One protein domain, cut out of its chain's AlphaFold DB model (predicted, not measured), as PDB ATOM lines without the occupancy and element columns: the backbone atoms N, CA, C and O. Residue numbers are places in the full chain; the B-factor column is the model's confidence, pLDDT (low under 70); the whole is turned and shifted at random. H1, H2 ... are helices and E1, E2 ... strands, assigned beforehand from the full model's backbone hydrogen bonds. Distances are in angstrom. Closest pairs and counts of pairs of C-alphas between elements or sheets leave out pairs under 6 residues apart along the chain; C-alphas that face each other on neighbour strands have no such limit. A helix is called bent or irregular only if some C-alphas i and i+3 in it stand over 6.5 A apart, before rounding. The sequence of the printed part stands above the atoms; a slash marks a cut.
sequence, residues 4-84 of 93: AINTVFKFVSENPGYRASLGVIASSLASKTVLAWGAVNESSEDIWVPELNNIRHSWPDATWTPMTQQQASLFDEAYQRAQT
ATOM      1  N   ALA A   4      20.239 -49.433 -38.716       72.38
ATOM      2  CA  ALA A   4      21.078 -48.750 -37.722       72.38
ATOM      3  C   ALA A   4      20.463 -47.435 -37.198       72.38
ATOM      4  O   ALA A   4      20.263 -47.290 -35.993       72.38
ATOM      5  N   ILE A   5      20.067 -46.517 -38.092       84.25
ATOM      6  CA  ILE A   5      19.488 -45.217 -37.698       84.25
ATOM      7  C   ILE A   5      18.161 -45.368 -36.940       84.25
ATOM      8  O   ILE A   5      17.939 -44.701 -35.935       84.25
ATOM      9  N   ASN A   6      17.308 -46.306 -37.362       88.25
ATOM     10  CA  ASN A   6      16.024 -46.565 -36.707       88.25
ATOM     11  C   ASN A   6      16.208 -47.090 -35.279       88.25
ATOM     12  O   ASN A   6      15.452 -46.720 -34.383       88.25
ATOM     13  N   THR A   7      17.235 -47.914 -35.052       90.44
ATOM     14  CA  THR A   7      17.572 -48.402 -33.708       90.44
ATOM     15  C   THR A   7      18.028 -47.247 -32.813       90.44
ATOM     16  O   THR A   7      17.606 -47.163 -31.663       90.44
ATOM     17  N   VAL A   8      18.821 -46.315 -33.352       91.25
ATOM     18  CA  VAL A   8      19.257 -45.106 -32.635       91.25
ATOM     19  C   VAL A   8      18.093 -44.178 -32.316       91.25
ATOM     20  O   VAL A   8      17.973 -43.735 -31.177       91.25
ATOM     21  N   PHE A   9      17.192 -43.927 -33.263       91.12
ATOM     22  CA  PHE A   9      16.009 -43.104 -33.004       91.12
ATOM     23  C   PHE A   9      15.086 -43.723 -31.960       91.12
ATOM     24  O   PHE A   9      14.607 -43.009 -31.081       91.12
ATOM     25  N   LYS A  10      14.894 -45.045 -32.002       92.50
ATOM     26  CA  LYS A  10      14.147 -45.750 -30.961       92.50
ATOM     27  C   LYS A  10      14.809 -45.571 -29.592       92.50
ATOM     28  O   LYS A  10      14.142 -45.126 -28.662       92.50
ATOM     29  N   PHE A  11      16.115 -45.822 -29.488       93.25
ATOM     30  CA  PHE A  11      16.863 -45.645 -28.241       93.25
ATOM     31  C   PHE A  11      16.722 -44.221 -27.686       93.25
ATOM     32  O   PHE A  11      16.393 -44.048 -26.517       93.25
ATOM     33  N   VAL A  12      16.898 -43.200 -28.526       93.00
ATOM     34  CA  VAL A  12      16.758 -41.789 -28.133       93.00
ATOM     35  C   VAL A  12      15.332 -41.463 -27.678       93.00
ATOM     36  O   VAL A  12      15.155 -40.729 -26.712       93.00
ATOM     37  N   SER A  13      14.307 -42.027 -28.328       93.06
ATOM     38  CA  SER A  13      12.910 -41.816 -27.922       93.06
ATOM     39  C   SER A  13      12.571 -42.431 -26.560       93.06
ATOM     40  O   SER A  13      11.697 -41.926 -25.860       93.06
ATOM     41  N   GLU A  14      13.274 -43.498 -26.175       94.88
ATOM     42  CA  GLU A  14      13.074 -44.226 -24.916       94.88
ATOM     43  C   GLU A  14      13.969 -43.700 -23.775       94.88
ATOM     44  O   GLU A  14      13.693 -43.980 -22.611       94.88
ATOM     45  N   ASN A  15      15.014 -42.922 -24.084       92.88
ATOM     46  CA  ASN A  15      16.009 -42.437 -23.121       92.88
ATOM     47  C   ASN A  15      16.138 -40.901 -23.183       92.88
ATOM     48  O   ASN A  15      16.975 -40.377 -23.928       92.88
ATOM     49  N   PRO A  16      15.336 -40.156 -22.394       88.56
ATOM     50  CA  PRO A  16      15.420 -38.699 -22.327       88.56
ATOM     51  C   PRO A  16      16.837 -38.219 -21.980       88.56
ATOM     52  O   PRO A  16      17.486 -38.774 -21.097       88.56
ATOM     53  N   GLY A  17      17.313 -37.177 -22.668       87.81
ATOM     54  CA  GLY A  17      18.663 -36.616 -22.492       87.81
ATOM     55  C   GLY A  17      19.683 -37.088 -23.533       87.81
ATOM     56  O   GLY A  17      20.704 -36.430 -23.723       87.81
ATOM     57  N   TYR A  18      19.379 -38.159 -24.267       91.50
ATOM     58  CA  TYR A  18      20.154 -38.554 -25.438       91.50
ATOM     59  C   TYR A  18      19.693 -37.810 -26.695       91.50
ATOM     60  O   TYR A  18      18.510 -37.510 -26.870       91.50
ATOM     61  N   ARG A  19      20.624 -37.560 -27.617       90.00
ATOM     62  CA  ARG A  19      20.347 -37.111 -28.986       90.00
ATOM     63  C   ARG A  19      21.046 -37.995 -29.999       90.00
ATOM     64  O   ARG A  19      22.169 -38.444 -29.779       90.00
ATOM     65  N   ALA A  20      20.382 -38.225 -31.126       89.62
ATOM     66  CA  ALA A  20      20.986 -38.933 -32.242       89.62
ATOM     67  C   ALA A  20      22.061 -38.055 -32.892       89.62
ATOM     68  O   ALA A  20      21.832 -36.874 -33.151       89.62
ATOM     69  N   SER A  21      23.213 -38.645 -33.177       90.12
ATOM     70  CA  SER A  21      24.327 -37.984 -33.842       90.12
ATOM     71  C   SER A  21      24.963 -38.928 -34.855       90.12
ATOM     72  O   SER A  21      25.121 -40.128 -34.602       90.12
ATOM     73  N   LEU A  22      25.304 -38.390 -36.025       88.75
ATOM     74  CA  LEU A  22      26.143 -39.088 -36.987       88.75
ATOM     75  C   LEU A  22      27.598 -38.920 -36.552       88.75
ATOM     76  O   LEU A  22      28.016 -37.833 -36.164       88.75
ATOM     77  N   GLY A  23      28.380 -39.986 -36.632       91.31
ATOM     78  CA  GLY A  23      29.794 -39.939 -36.306       91.31
ATOM     79  C   GLY A  23      30.612 -40.892 -37.152       91.31
ATOM     80  O   GLY A  23      30.107 -41.593 -38.033       91.31
ATOM     81  N   VAL A  24      31.905 -40.898 -36.871       91.62
ATOM     82  CA  VAL A  24      32.895 -41.699 -37.577       91.62
ATOM     83  C   VAL A  24      33.456 -42.734 -36.614       91.62
ATOM     84  O   VAL A  24      33.930 -42.377 -35.539       91.62
ATOM     85  N   ILE A  25      33.428 -44.006 -37.009       93.31
ATOM     86  CA  ILE A  25      34.223 -45.056 -36.371       93.31
ATOM     87  C   ILE A  25      35.543 -45.148 -37.120       93.31
ATOM     88  O   ILE A  25      35.549 -45.431 -38.321       93.31
ATOM     89  N   ALA A  26      36.649 -44.931 -36.421       93.88
ATOM     90  CA  ALA A  26      37.987 -45.034 -36.981       93.88
ATOM     91  C   ALA A  26      38.821 -46.050 -36.198       93.88
ATOM     92  O   ALA A  26      38.718 -46.148 -34.977       93.88
ATOM     93  N   SER A  27      39.653 -46.799 -36.916       94.81
ATOM     94  CA  SER A  27      40.690 -47.664 -36.356       94.81
ATOM     95  C   SER A  27      42.015 -47.328 -37.023       94.81
ATOM     96  O   SER A  27      42.143 -47.353 -38.252       94.81
ATOM     97  N   SER A  28      43.001 -47.022 -36.189       92.44
ATOM     98  CA  SER A  28      44.369 -46.746 -36.614       92.44
ATOM     99  C   SER A  28      45.072 -48.026 -37.059       92.44
ATOM    100  O   SER A  28      45.705 -48.049 -38.115       92.44
ATOM    101  N   LEU A  29      44.881 -49.121 -36.315       92.50
ATOM    102  CA  LEU A  29      45.514 -50.410 -36.583       92.50
ATOM    103  C   LEU A  29      44.971 -51.051 -37.858       92.50
ATOM    104  O   LEU A  29      45.738 -51.568 -38.666       92.50
ATOM    105  N   ALA A  30      43.655 -50.993 -38.068       90.75
ATOM    106  CA  ALA A  30      43.040 -51.506 -39.285       90.75
ATOM    107  C   ALA A  30      43.168 -50.534 -40.466       90.75
ATOM    108  O   ALA A  30      42.883 -50.939 -41.593       90.75
ATOM    109  N   SER A  31      43.567 -49.274 -40.226       91.94
ATOM    110  CA  SER A  31      43.579 -48.193 -41.223       91.94
ATOM    111  C   SER A  31      42.232 -48.057 -41.942       91.94
ATOM    112  O   SER A  31      42.158 -47.974 -43.169       91.94
ATOM    113  N   LYS A  32      41.140 -48.097 -41.170       90.88
ATOM    114  CA  LYS A  32      39.770 -48.070 -41.690       90.88
ATOM    115  C   LYS A  32      38.911 -47.048 -40.969       90.88
ATOM    116  O   LYS A  32      39.053 -46.821 -39.770       90.88
ATOM    117  N   THR A  33      37.971 -46.505 -41.734       89.69
ATOM    118  CA  THR A  33      37.051 -45.458 -41.303       89.69
ATOM    119  C   THR A  33      35.669 -45.744 -41.875       89.69
ATOM    120  O   THR A  33      35.546 -46.008 -43.071       89.69
ATOM    121  N   VAL A  34      34.634 -45.699 -41.038       90.19
ATOM    122  CA  VAL A  34      33.234 -45.895 -41.451       90.19
ATOM    123  C   VAL A  34      32.315 -44.886 -40.771       90.19
ATOM    124  O   VAL A  34      32.580 -44.443 -39.656       90.19
ATOM    125  N   LEU A  35      31.227 -44.519 -41.445       89.25
ATOM    126  CA  LEU A  35      30.173 -43.686 -40.869       89.25
ATOM    127  C   LEU A  35      29.211 -44.555 -40.060       89.25
ATOM    128  O   LEU A  35      28.805 -45.612 -40.537       89.25
ATOM    129  N   ALA A  36      28.831 -44.092 -38.871       91.25
ATOM    130  CA  ALA A  36      27.887 -44.790 -38.005       91.25
ATOM    131  C   ALA A  36      27.033 -43.809 -37.198       91.25
ATOM    132  O   ALA A  36      27.512 -42.766 -36.739       91.25
ATOM    133  N   TRP A  37      25.772 -44.179 -36.982       92.44
ATOM    134  CA  TRP A  37      24.864 -43.451 -36.099       92.44
ATOM    135  C   TRP A  37      25.076 -43.861 -34.642       92.44
ATOM    136  O   TRP A  37      25.237 -45.044 -34.340       92.44
ATOM    137  N   GLY A  38      25.016 -42.884 -33.742       92.94
ATOM    138  CA  GLY A  38      25.076 -43.079 -32.298       92.94
ATOM    139  C   GLY A  38      24.113 -42.159 -31.557       92.94
ATOM    140  O   GLY A  38      23.513 -41.255 -32.139       92.94
ATOM    141  N   ALA A  39      23.963 -42.396 -30.261       92.62
ATOM    142  CA  ALA A  39      23.263 -41.532 -29.331       92.62
ATOM    143  C   ALA A  39      24.273 -40.946 -28.337       92.62
ATOM    144  O   ALA A  39      25.067 -41.684 -27.757       92.62
ATOM    145  N   VAL A  40      24.236 -39.631 -28.148       91.88
ATOM    146  CA  VAL A  40      25.105 -38.895 -27.218       91.88
ATOM    147  C   VAL A  40      24.226 -38.257 -26.157       91.88
ATOM    148  O   VAL A  40      23.217 -37.639 -26.500       91.88
ATOM    149  N   ASN A  41      24.577 -38.421 -24.887       90.81
ATOM    150  CA  ASN A  41      23.912 -37.705 -23.807       90.81
ATOM    151  C   ASN A  41      24.485 -36.281 -23.704       90.81
ATOM    152  O   ASN A  41      25.694 -36.097 -23.731       90.81
ATOM    153  N   GLU A  42      23.640 -35.252 -23.621       78.81
ATOM    154  CA  GLU A  42      24.128 -33.864 -23.482       78.81
ATOM    155  C   GLU A  42      24.589 -33.545 -22.051       78.81
ATOM    156  O   GLU A  42      25.367 -32.618 -21.838       78.81
ATOM    157  N   SER A  43      24.079 -34.286 -21.066       83.12
ATOM    158  CA  SER A  43      24.317 -34.052 -19.635       83.12
ATOM    159  C   SER A  43      25.358 -34.993 -19.027       83.12
ATOM    160  O   SER A  43      25.817 -34.747 -17.912       83.12
ATOM    161  N   SER A  44      25.727 -36.064 -19.730       83.25
ATOM    162  CA  SER A  44      26.789 -36.991 -19.337       83.25
ATOM    163  C   SER A  44      27.698 -37.282 -20.527       83.25
ATOM    164  O   SER A  44      27.288 -37.150 -21.671       83.25
ATOM    165  N   GLU A  45      28.931 -37.721 -20.285       82.06
ATOM    166  CA  GLU A  45      29.837 -38.171 -21.356       82.06
ATOM    167  C   GLU A  45      29.440 -39.557 -21.921       82.06
ATOM    168  O   GLU A  45      30.243 -40.227 -22.572       82.06
ATOM    169  N   ASP A  46      28.202 -40.008 -21.678       89.44
ATOM    170  CA  ASP A  46      27.718 -41.303 -22.141       89.44
ATOM    171  C   ASP A  46      27.411 -41.288 -23.636       89.44
ATOM    172  O   ASP A  46      26.672 -40.450 -24.167       89.44
ATOM    173  N   ILE A  47      27.955 -42.295 -24.313       91.62
ATOM    174  CA  ILE A  47      27.838 -42.483 -25.751       91.62
ATOM    175  C   ILE A  47      27.386 -43.914 -26.014       91.62
ATOM    176  O   ILE A  47      28.006 -44.880 -25.563       91.62
ATOM    177  N   TRP A  48      26.332 -44.057 -26.811       92.69
ATOM    178  CA  TRP A  48      25.818 -45.349 -27.238       92.69
ATOM    179  C   TRP A  48      25.868 -45.477 -28.760       92.69
ATOM    180  O   TRP A  48      25.218 -44.727 -29.485       92.69
ATOM    181  N   VAL A  49      26.640 -46.440 -29.264       93.81
ATOM    182  CA  VAL A  49      26.811 -46.683 -30.705       93.81
ATOM    183  C   VAL A  49      26.608 -48.176 -30.968       93.81
ATOM    184  O   VAL A  49      27.481 -48.974 -30.615       93.81
ATOM    185  N   PRO A  50      25.486 -48.593 -31.580       90.88
ATOM    186  CA  PRO A  50      25.142 -50.012 -31.702       90.88
ATOM    187  C   PRO A  50      26.155 -50.797 -32.545       90.88
ATOM    188  O   PRO A  50      26.462 -51.950 -32.245       90.88
ATOM    189  N   GLU A  51      26.717 -50.173 -33.578       89.00
ATOM    190  CA  GLU A  51      27.644 -50.832 -34.505       89.00
ATOM    191  C   GLU A  51      29.076 -50.929 -33.962       89.00
ATOM    192  O   GLU A  51      29.848 -51.782 -34.407       89.00
ATOM    193  N   LEU A  52      29.433 -50.109 -32.967       89.75
ATOM    194  CA  LEU A  52      30.800 -50.029 -32.451       89.75
ATOM    195  C   LEU A  52      31.240 -51.339 -31.798       89.75
ATOM    196  O   LEU A  52      32.361 -51.787 -32.025       89.75
ATOM    197  N   ASN A  53      30.354 -51.988 -31.041       85.44
ATOM    198  CA  ASN A  53      30.670 -53.267 -30.405       85.44
ATOM    199  C   ASN A  53      30.954 -54.354 -31.444       85.44
ATOM    200  O   ASN A  53      31.923 -55.095 -31.303       85.44
ATOM    201  N   ASN A  54      30.173 -54.416 -32.524       87.25
ATOM    202  CA  ASN A  54      30.397 -55.386 -33.597       87.25
ATOM    203  C   ASN A  54      31.720 -55.113 -34.324       87.25
ATOM    204  O   ASN A  54      32.494 -56.038 -34.562       87.25
ATOM    205  N   ILE A  55      32.022 -53.844 -34.611       90.38
ATOM    206  CA  ILE A  55      33.272 -53.452 -35.274       90.38
ATOM    207  C   ILE A  55      34.484 -53.732 -34.386       90.38
ATOM    208  O   ILE A  55      35.490 -54.221 -34.894       90.38
ATOM    209  N   ARG A  56      34.382 -53.530 -33.067       92.25
ATOM    210  CA  ARG A  56      35.472 -53.801 -32.115       92.25
ATOM    211  C   ARG A  56      35.940 -55.253 -32.086       92.25
ATOM    212  O   ARG A  56      37.097 -55.496 -31.767       92.25
ATOM    213  N   HIS A  57      35.099 -56.210 -32.483       90.06
ATOM    214  CA  HIS A  57      35.532 -57.603 -32.642       90.06
ATOM    215  C   HIS A  57      36.582 -57.757 -33.748       90.06
ATOM    216  O   HIS A  57      37.464 -58.604 -33.649       90.06
ATOM    217  N   SER A  58      36.482 -56.949 -34.806       91.56
ATOM    218  CA  SER A  58      37.429 -56.958 -35.925       91.56
ATOM    219  C   SER A  58      38.530 -55.911 -35.761       91.56
ATOM    220  O   SER A  58      39.661 -56.159 -36.167       91.56
ATOM    221  N   TRP A  59      38.209 -54.747 -35.185       94.50
ATOM    222  CA  TRP A  59      39.098 -53.597 -34.988       94.50
ATOM    223  C   TRP A  59      39.092 -53.195 -33.503       94.50
ATOM    224  O   TRP A  59      38.328 -52.312 -33.110       94.50
ATOM    225  N   PRO A  60      39.902 -53.840 -32.647       93.56
ATOM    226  CA  PRO A  60      39.843 -53.634 -31.196       93.56
ATOM    227  C   PRO A  60      40.097 -52.190 -30.744       93.56
ATOM    228  O   PRO A  60      39.577 -51.768 -29.716       93.56
ATOM    229  N   ASP A  61      40.863 -51.423 -31.523       94.44
ATOM    230  CA  ASP A  61      41.161 -50.008 -31.283       94.44
ATOM    231  C   ASP A  61      40.101 -49.055 -31.855       94.44
ATOM    232  O   ASP A  61      40.287 -47.841 -31.810       94.44
ATOM    233  N   ALA A  62      38.999 -49.572 -32.404       94.81
ATOM    234  CA  ALA A  62      37.963 -48.740 -32.987       94.81
ATOM    235  C   ALA A  62      37.332 -47.806 -31.945       94.81
ATOM    236  O   ALA A  62      36.759 -48.234 -30.929       94.81
ATOM    237  N   THR A  63      37.381 -46.515 -32.251       93.81
ATOM    238  CA  THR A  63      36.727 -45.448 -31.496       93.81
ATOM    239  C   THR A  63      35.695 -44.767 -32.375       93.81
ATOM    240  O   THR A  63      35.880 -44.629 -33.583       93.81
ATOM    241  N   TRP A  64      34.574 -44.378 -31.770       93.62
ATOM    242  CA  TRP A  64      33.578 -43.547 -32.432       93.62
ATOM    243  C   TRP A  64      33.747 -42.104 -31.976       93.62
ATOM    244  O   TRP A  64      33.941 -41.843 -30.789       93.62
ATOM    245  N   THR A  65      33.666 -41.171 -32.914       91.88
ATOM    246  CA  THR A  65      33.685 -39.735 -32.638       91.88
ATOM    247  C   THR A  65      32.470 -39.094 -33.304       91.88
ATOM    248  O   THR A  65      32.277 -39.307 -34.507       91.88
ATOM    249  N   PRO A  66      31.639 -38.334 -32.564       89.62
ATOM    250  CA  PRO A  66      30.515 -37.622 -33.161       89.62
ATOM    251  C   PRO A  66      31.030 -36.599 -34.172       89.62
ATOM    252  O   PRO A  66      32.066 -35.966 -33.952       89.62
ATOM    253  N   MET A  67      30.301 -36.410 -35.271       86.44
ATOM    254  CA  MET A  67      30.597 -35.307 -36.176       86.44
ATOM    255  C   MET A  67      30.331 -33.985 -35.467       86.44
ATOM    256  O   MET A  67      29.304 -33.800 -34.811       86.44
ATOM    257  N   THR A  68      31.250 -33.040 -35.633       81.69
ATOM    258  CA  THR A  68      30.988 -31.658 -35.236       81.69
ATOM    259  C   THR A  68      29.927 -31.051 -36.150       81.69
ATOM    260  O   THR A  68      29.728 -31.494 -37.283       81.69
ATOM    261  N   GLN A  69      29.274 -29.981 -35.696       74.56
ATOM    262  CA  GLN A  69      28.297 -29.262 -36.517       74.56
ATOM    263  C   GLN A  69      28.896 -28.807 -37.858       74.56
ATOM    264  O   GLN A  69      28.256 -28.938 -38.895       74.56
ATOM    265  N   GLN A  70      30.155 -28.358 -37.855       80.12
ATOM    266  CA  GLN A  70      30.867 -27.981 -39.077       80.12
ATOM    267  C   GLN A  70      31.038 -29.169 -40.037       80.12
ATOM    268  O   GLN A  70      30.862 -29.017 -41.243       80.12
ATOM    269  N   GLN A  71      31.364 -30.357 -39.520       77.81
ATOM    270  CA  GLN A  71      31.503 -31.567 -40.336       77.81
ATOM    271  C   GLN A  71      30.159 -32.027 -40.911       77.81
ATOM    272  O   GLN A  71      30.111 -32.432 -42.071       77.81
ATOM    273  N   ALA A  72      29.076 -31.912 -40.137       73.12
ATOM    274  CA  ALA A  72      27.726 -32.183 -40.622       73.12
ATOM    275  C   ALA A  72      27.338 -31.230 -41.767       73.12
ATOM    276  O   ALA A  72      26.902 -31.687 -42.819       73.12
ATOM    277  N   SER A  73      27.600 -29.925 -41.625       74.38
ATOM    278  CA  SER A  73      27.331 -28.950 -42.691       74.38
ATOM    279  C   SER A  73      28.133 -29.229 -43.967       74.38
ATOM    280  O   SER A  73      27.585 -29.162 -45.062       74.38
ATOM    281  N   LEU A  74      29.409 -29.616 -43.848       78.62
ATOM    282  CA  LEU A  74      30.225 -30.006 -45.007       78.62
ATOM    283  C   LEU A  74      29.682 -31.259 -45.709       78.62
ATOM    284  O   LEU A  74      29.778 -31.371 -46.934       78.62
ATOM    285  N   PHE A  75      29.119 -32.203 -44.949       70.62
ATOM    286  CA  PHE A  75      28.455 -33.378 -45.506       70.62
ATOM    287  C   PHE A  75      27.191 -32.985 -46.277       70.62
ATOM    288  O   PHE A  75      27.029 -33.413 -47.422       70.62
ATOM    289  N   ASP A  76      26.350 -32.120 -45.707       70.19
ATOM    290  CA  ASP A  76      25.151 -31.600 -46.376       70.19
ATOM    291  C   ASP A  76      25.515 -30.872 -47.679       70.19
ATOM    292  O   ASP A  76      24.929 -31.135 -48.729       70.19
ATOM    293  N   GLU A  77      26.547 -30.025 -47.666       76.25
ATOM    294  CA  GLU A  77      27.052 -29.344 -48.865       76.25
ATOM    295  C   GLU A  77      27.594 -30.319 -49.924       76.25
ATOM    296  O   GLU A  77      27.400 -30.123 -51.128       76.25
ATOM    297  N   ALA A  78      28.307 -31.371 -49.513       76.69
ATOM    298  CA  ALA A  78      28.787 -32.408 -50.426       76.69
ATOM    299  C   ALA A  78      27.625 -33.200 -51.044       76.69
ATOM    300  O   ALA A  78      27.636 -33.467 -52.247       76.69
ATOM    301  N   TYR A  79      26.604 -33.514 -50.250       73.25
ATOM    302  CA  TYR A  79      25.400 -34.195 -50.707       73.25
ATOM    303  C   TYR A  79      24.603 -33.345 -51.704       73.25
ATOM    304  O   TYR A  79      24.259 -33.828 -52.782       73.25
ATOM    305  N   GLN A  80      24.391 -32.058 -51.410       74.00
ATOM    306  CA  GLN A  80      23.722 -31.120 -52.323       74.00
ATOM    307  C   GLN A  80      24.473 -30.983 -53.656       74.00
ATOM    308  O   GLN A  80      23.856 -30.969 -54.724       74.00
ATOM    309  N   ARG A  81      25.813 -30.968 -53.632       76.12
ATOM    310  CA  ARG A  81      26.635 -30.996 -54.856       76.12
ATOM    311  C   ARG A  81      26.488 -32.291 -55.656       76.12
ATOM    312  O   ARG A  81      26.576 -32.250 -56.878       76.12
ATOM    313  N   ALA A  82      26.281 -33.427 -54.994       72.56
ATOM    314  CA  ALA A  82      26.070 -34.709 -55.665       72.56
ATOM    315  C   ALA A  82      24.665 -34.828 -56.280       72.56
ATOM    316  O   ALA A  82      24.513 -35.427 -57.340       72.56
ATOM    317  N   GLN A  83      23.646 -34.249 -55.634       71.75
ATOM    318  CA  GLN A  83      22.267 -34.234 -56.142       71.75
ATOM    319  C   GLN A  83      22.046 -33.210 -57.257       71.75
ATOM    320  O   GLN A  83      21.276 -33.455 -58.185       71.75
ATOM    321  N   THR A  84      22.751 -32.087 -57.183       64.38
ATOM    322  CA  THR A  84      22.804 -31.061 -58.226       64.38
ATOM    323  C   THR A  84      24.236 -30.991 -58.742       64.38
ATOM    324  O   THR A  84      24.978 -30.083 -58.358       64.38
TER     325      THR A  84
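Overview. This is residues 4 to 84 of the 93 residues of an uncharacterized protein of Reinekea blandensis MED297 (UniProt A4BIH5). A strongly twisted antiparallel sheet, only just so with C-alphas up to 4.2 A off its best plane, is built on a long bent hairpin of E1 and E2 with short E3 beside E1, and H1 and H2 cover one face of it, meeting near Ala 4 and Pro 50 at a steep tilt of 48 degrees. Residues 76 to 84, of which 76 to 83 belong to H3, stick out as an arm. The 81 printed residues have three named helices and three named strands, in the order H1 E1 E2 H2 E3 H3; the sheet runs E2 E1 E3, and the class is mixed. The whole is only just compact, close to loose, with a radius of gyration of the C-alphas of 13.7 A and spans of 36 by 35 by 21 A.

Along the chain. H1, residues 4 to 14, begins with C-alpha 4 at (21.078, -48.750, -37.722). E1, residues 18 to 27, is 25.0 A long and bends by 65 degrees at residue 21; E2, residues 32 to 41, is 26.1 A long and bends by 63 degrees at residue 35. H2 is residues 50 to 58, only just irregular: C-alphas 50 and 53 are 6.54 A apart. E3 is residues 63 to 66. H3, residues 69 to 83, is 21.1 A long and ends with C-alpha 83 at (22.267, -34.234, -56.142).

Arrangement. E2 pairs with E1 through N 23 and O 36, 2.9 A, and E1 with E3 through N 24 and O 65, 2.9 A. H1 is on the sheet at a height of 8.8 A, closest at the C-alphas of Val 12 and Tyr 18, 5.4 A. H2 is on the same face at a height of 9.0 A, along the strands, at 11 degrees to E1 on the local plane; its closest C-alphas to E2 are Pro 50 and Gly 38, 7.0 A. H1 and H2 touch at a steep tilt of 48 degrees, opposite ways, closest at the C-alphas of Ala 4 and Pro 50, 7.4 A. H3 only grazes the sheet with residues 69 to 72. Every O i to N i+4 pair is within hydrogen-bond range in H1 and H3; H2 has 2 of 5, and 5 of 6 O i to N i+3 pairs.

Size, cuts and confidence. The C-alphas farthest apart, of Ser 44 and Thr 84, are 39.5 A apart. The printed part has no cut and no long link. Residue 84 is under 70 in pLDDT.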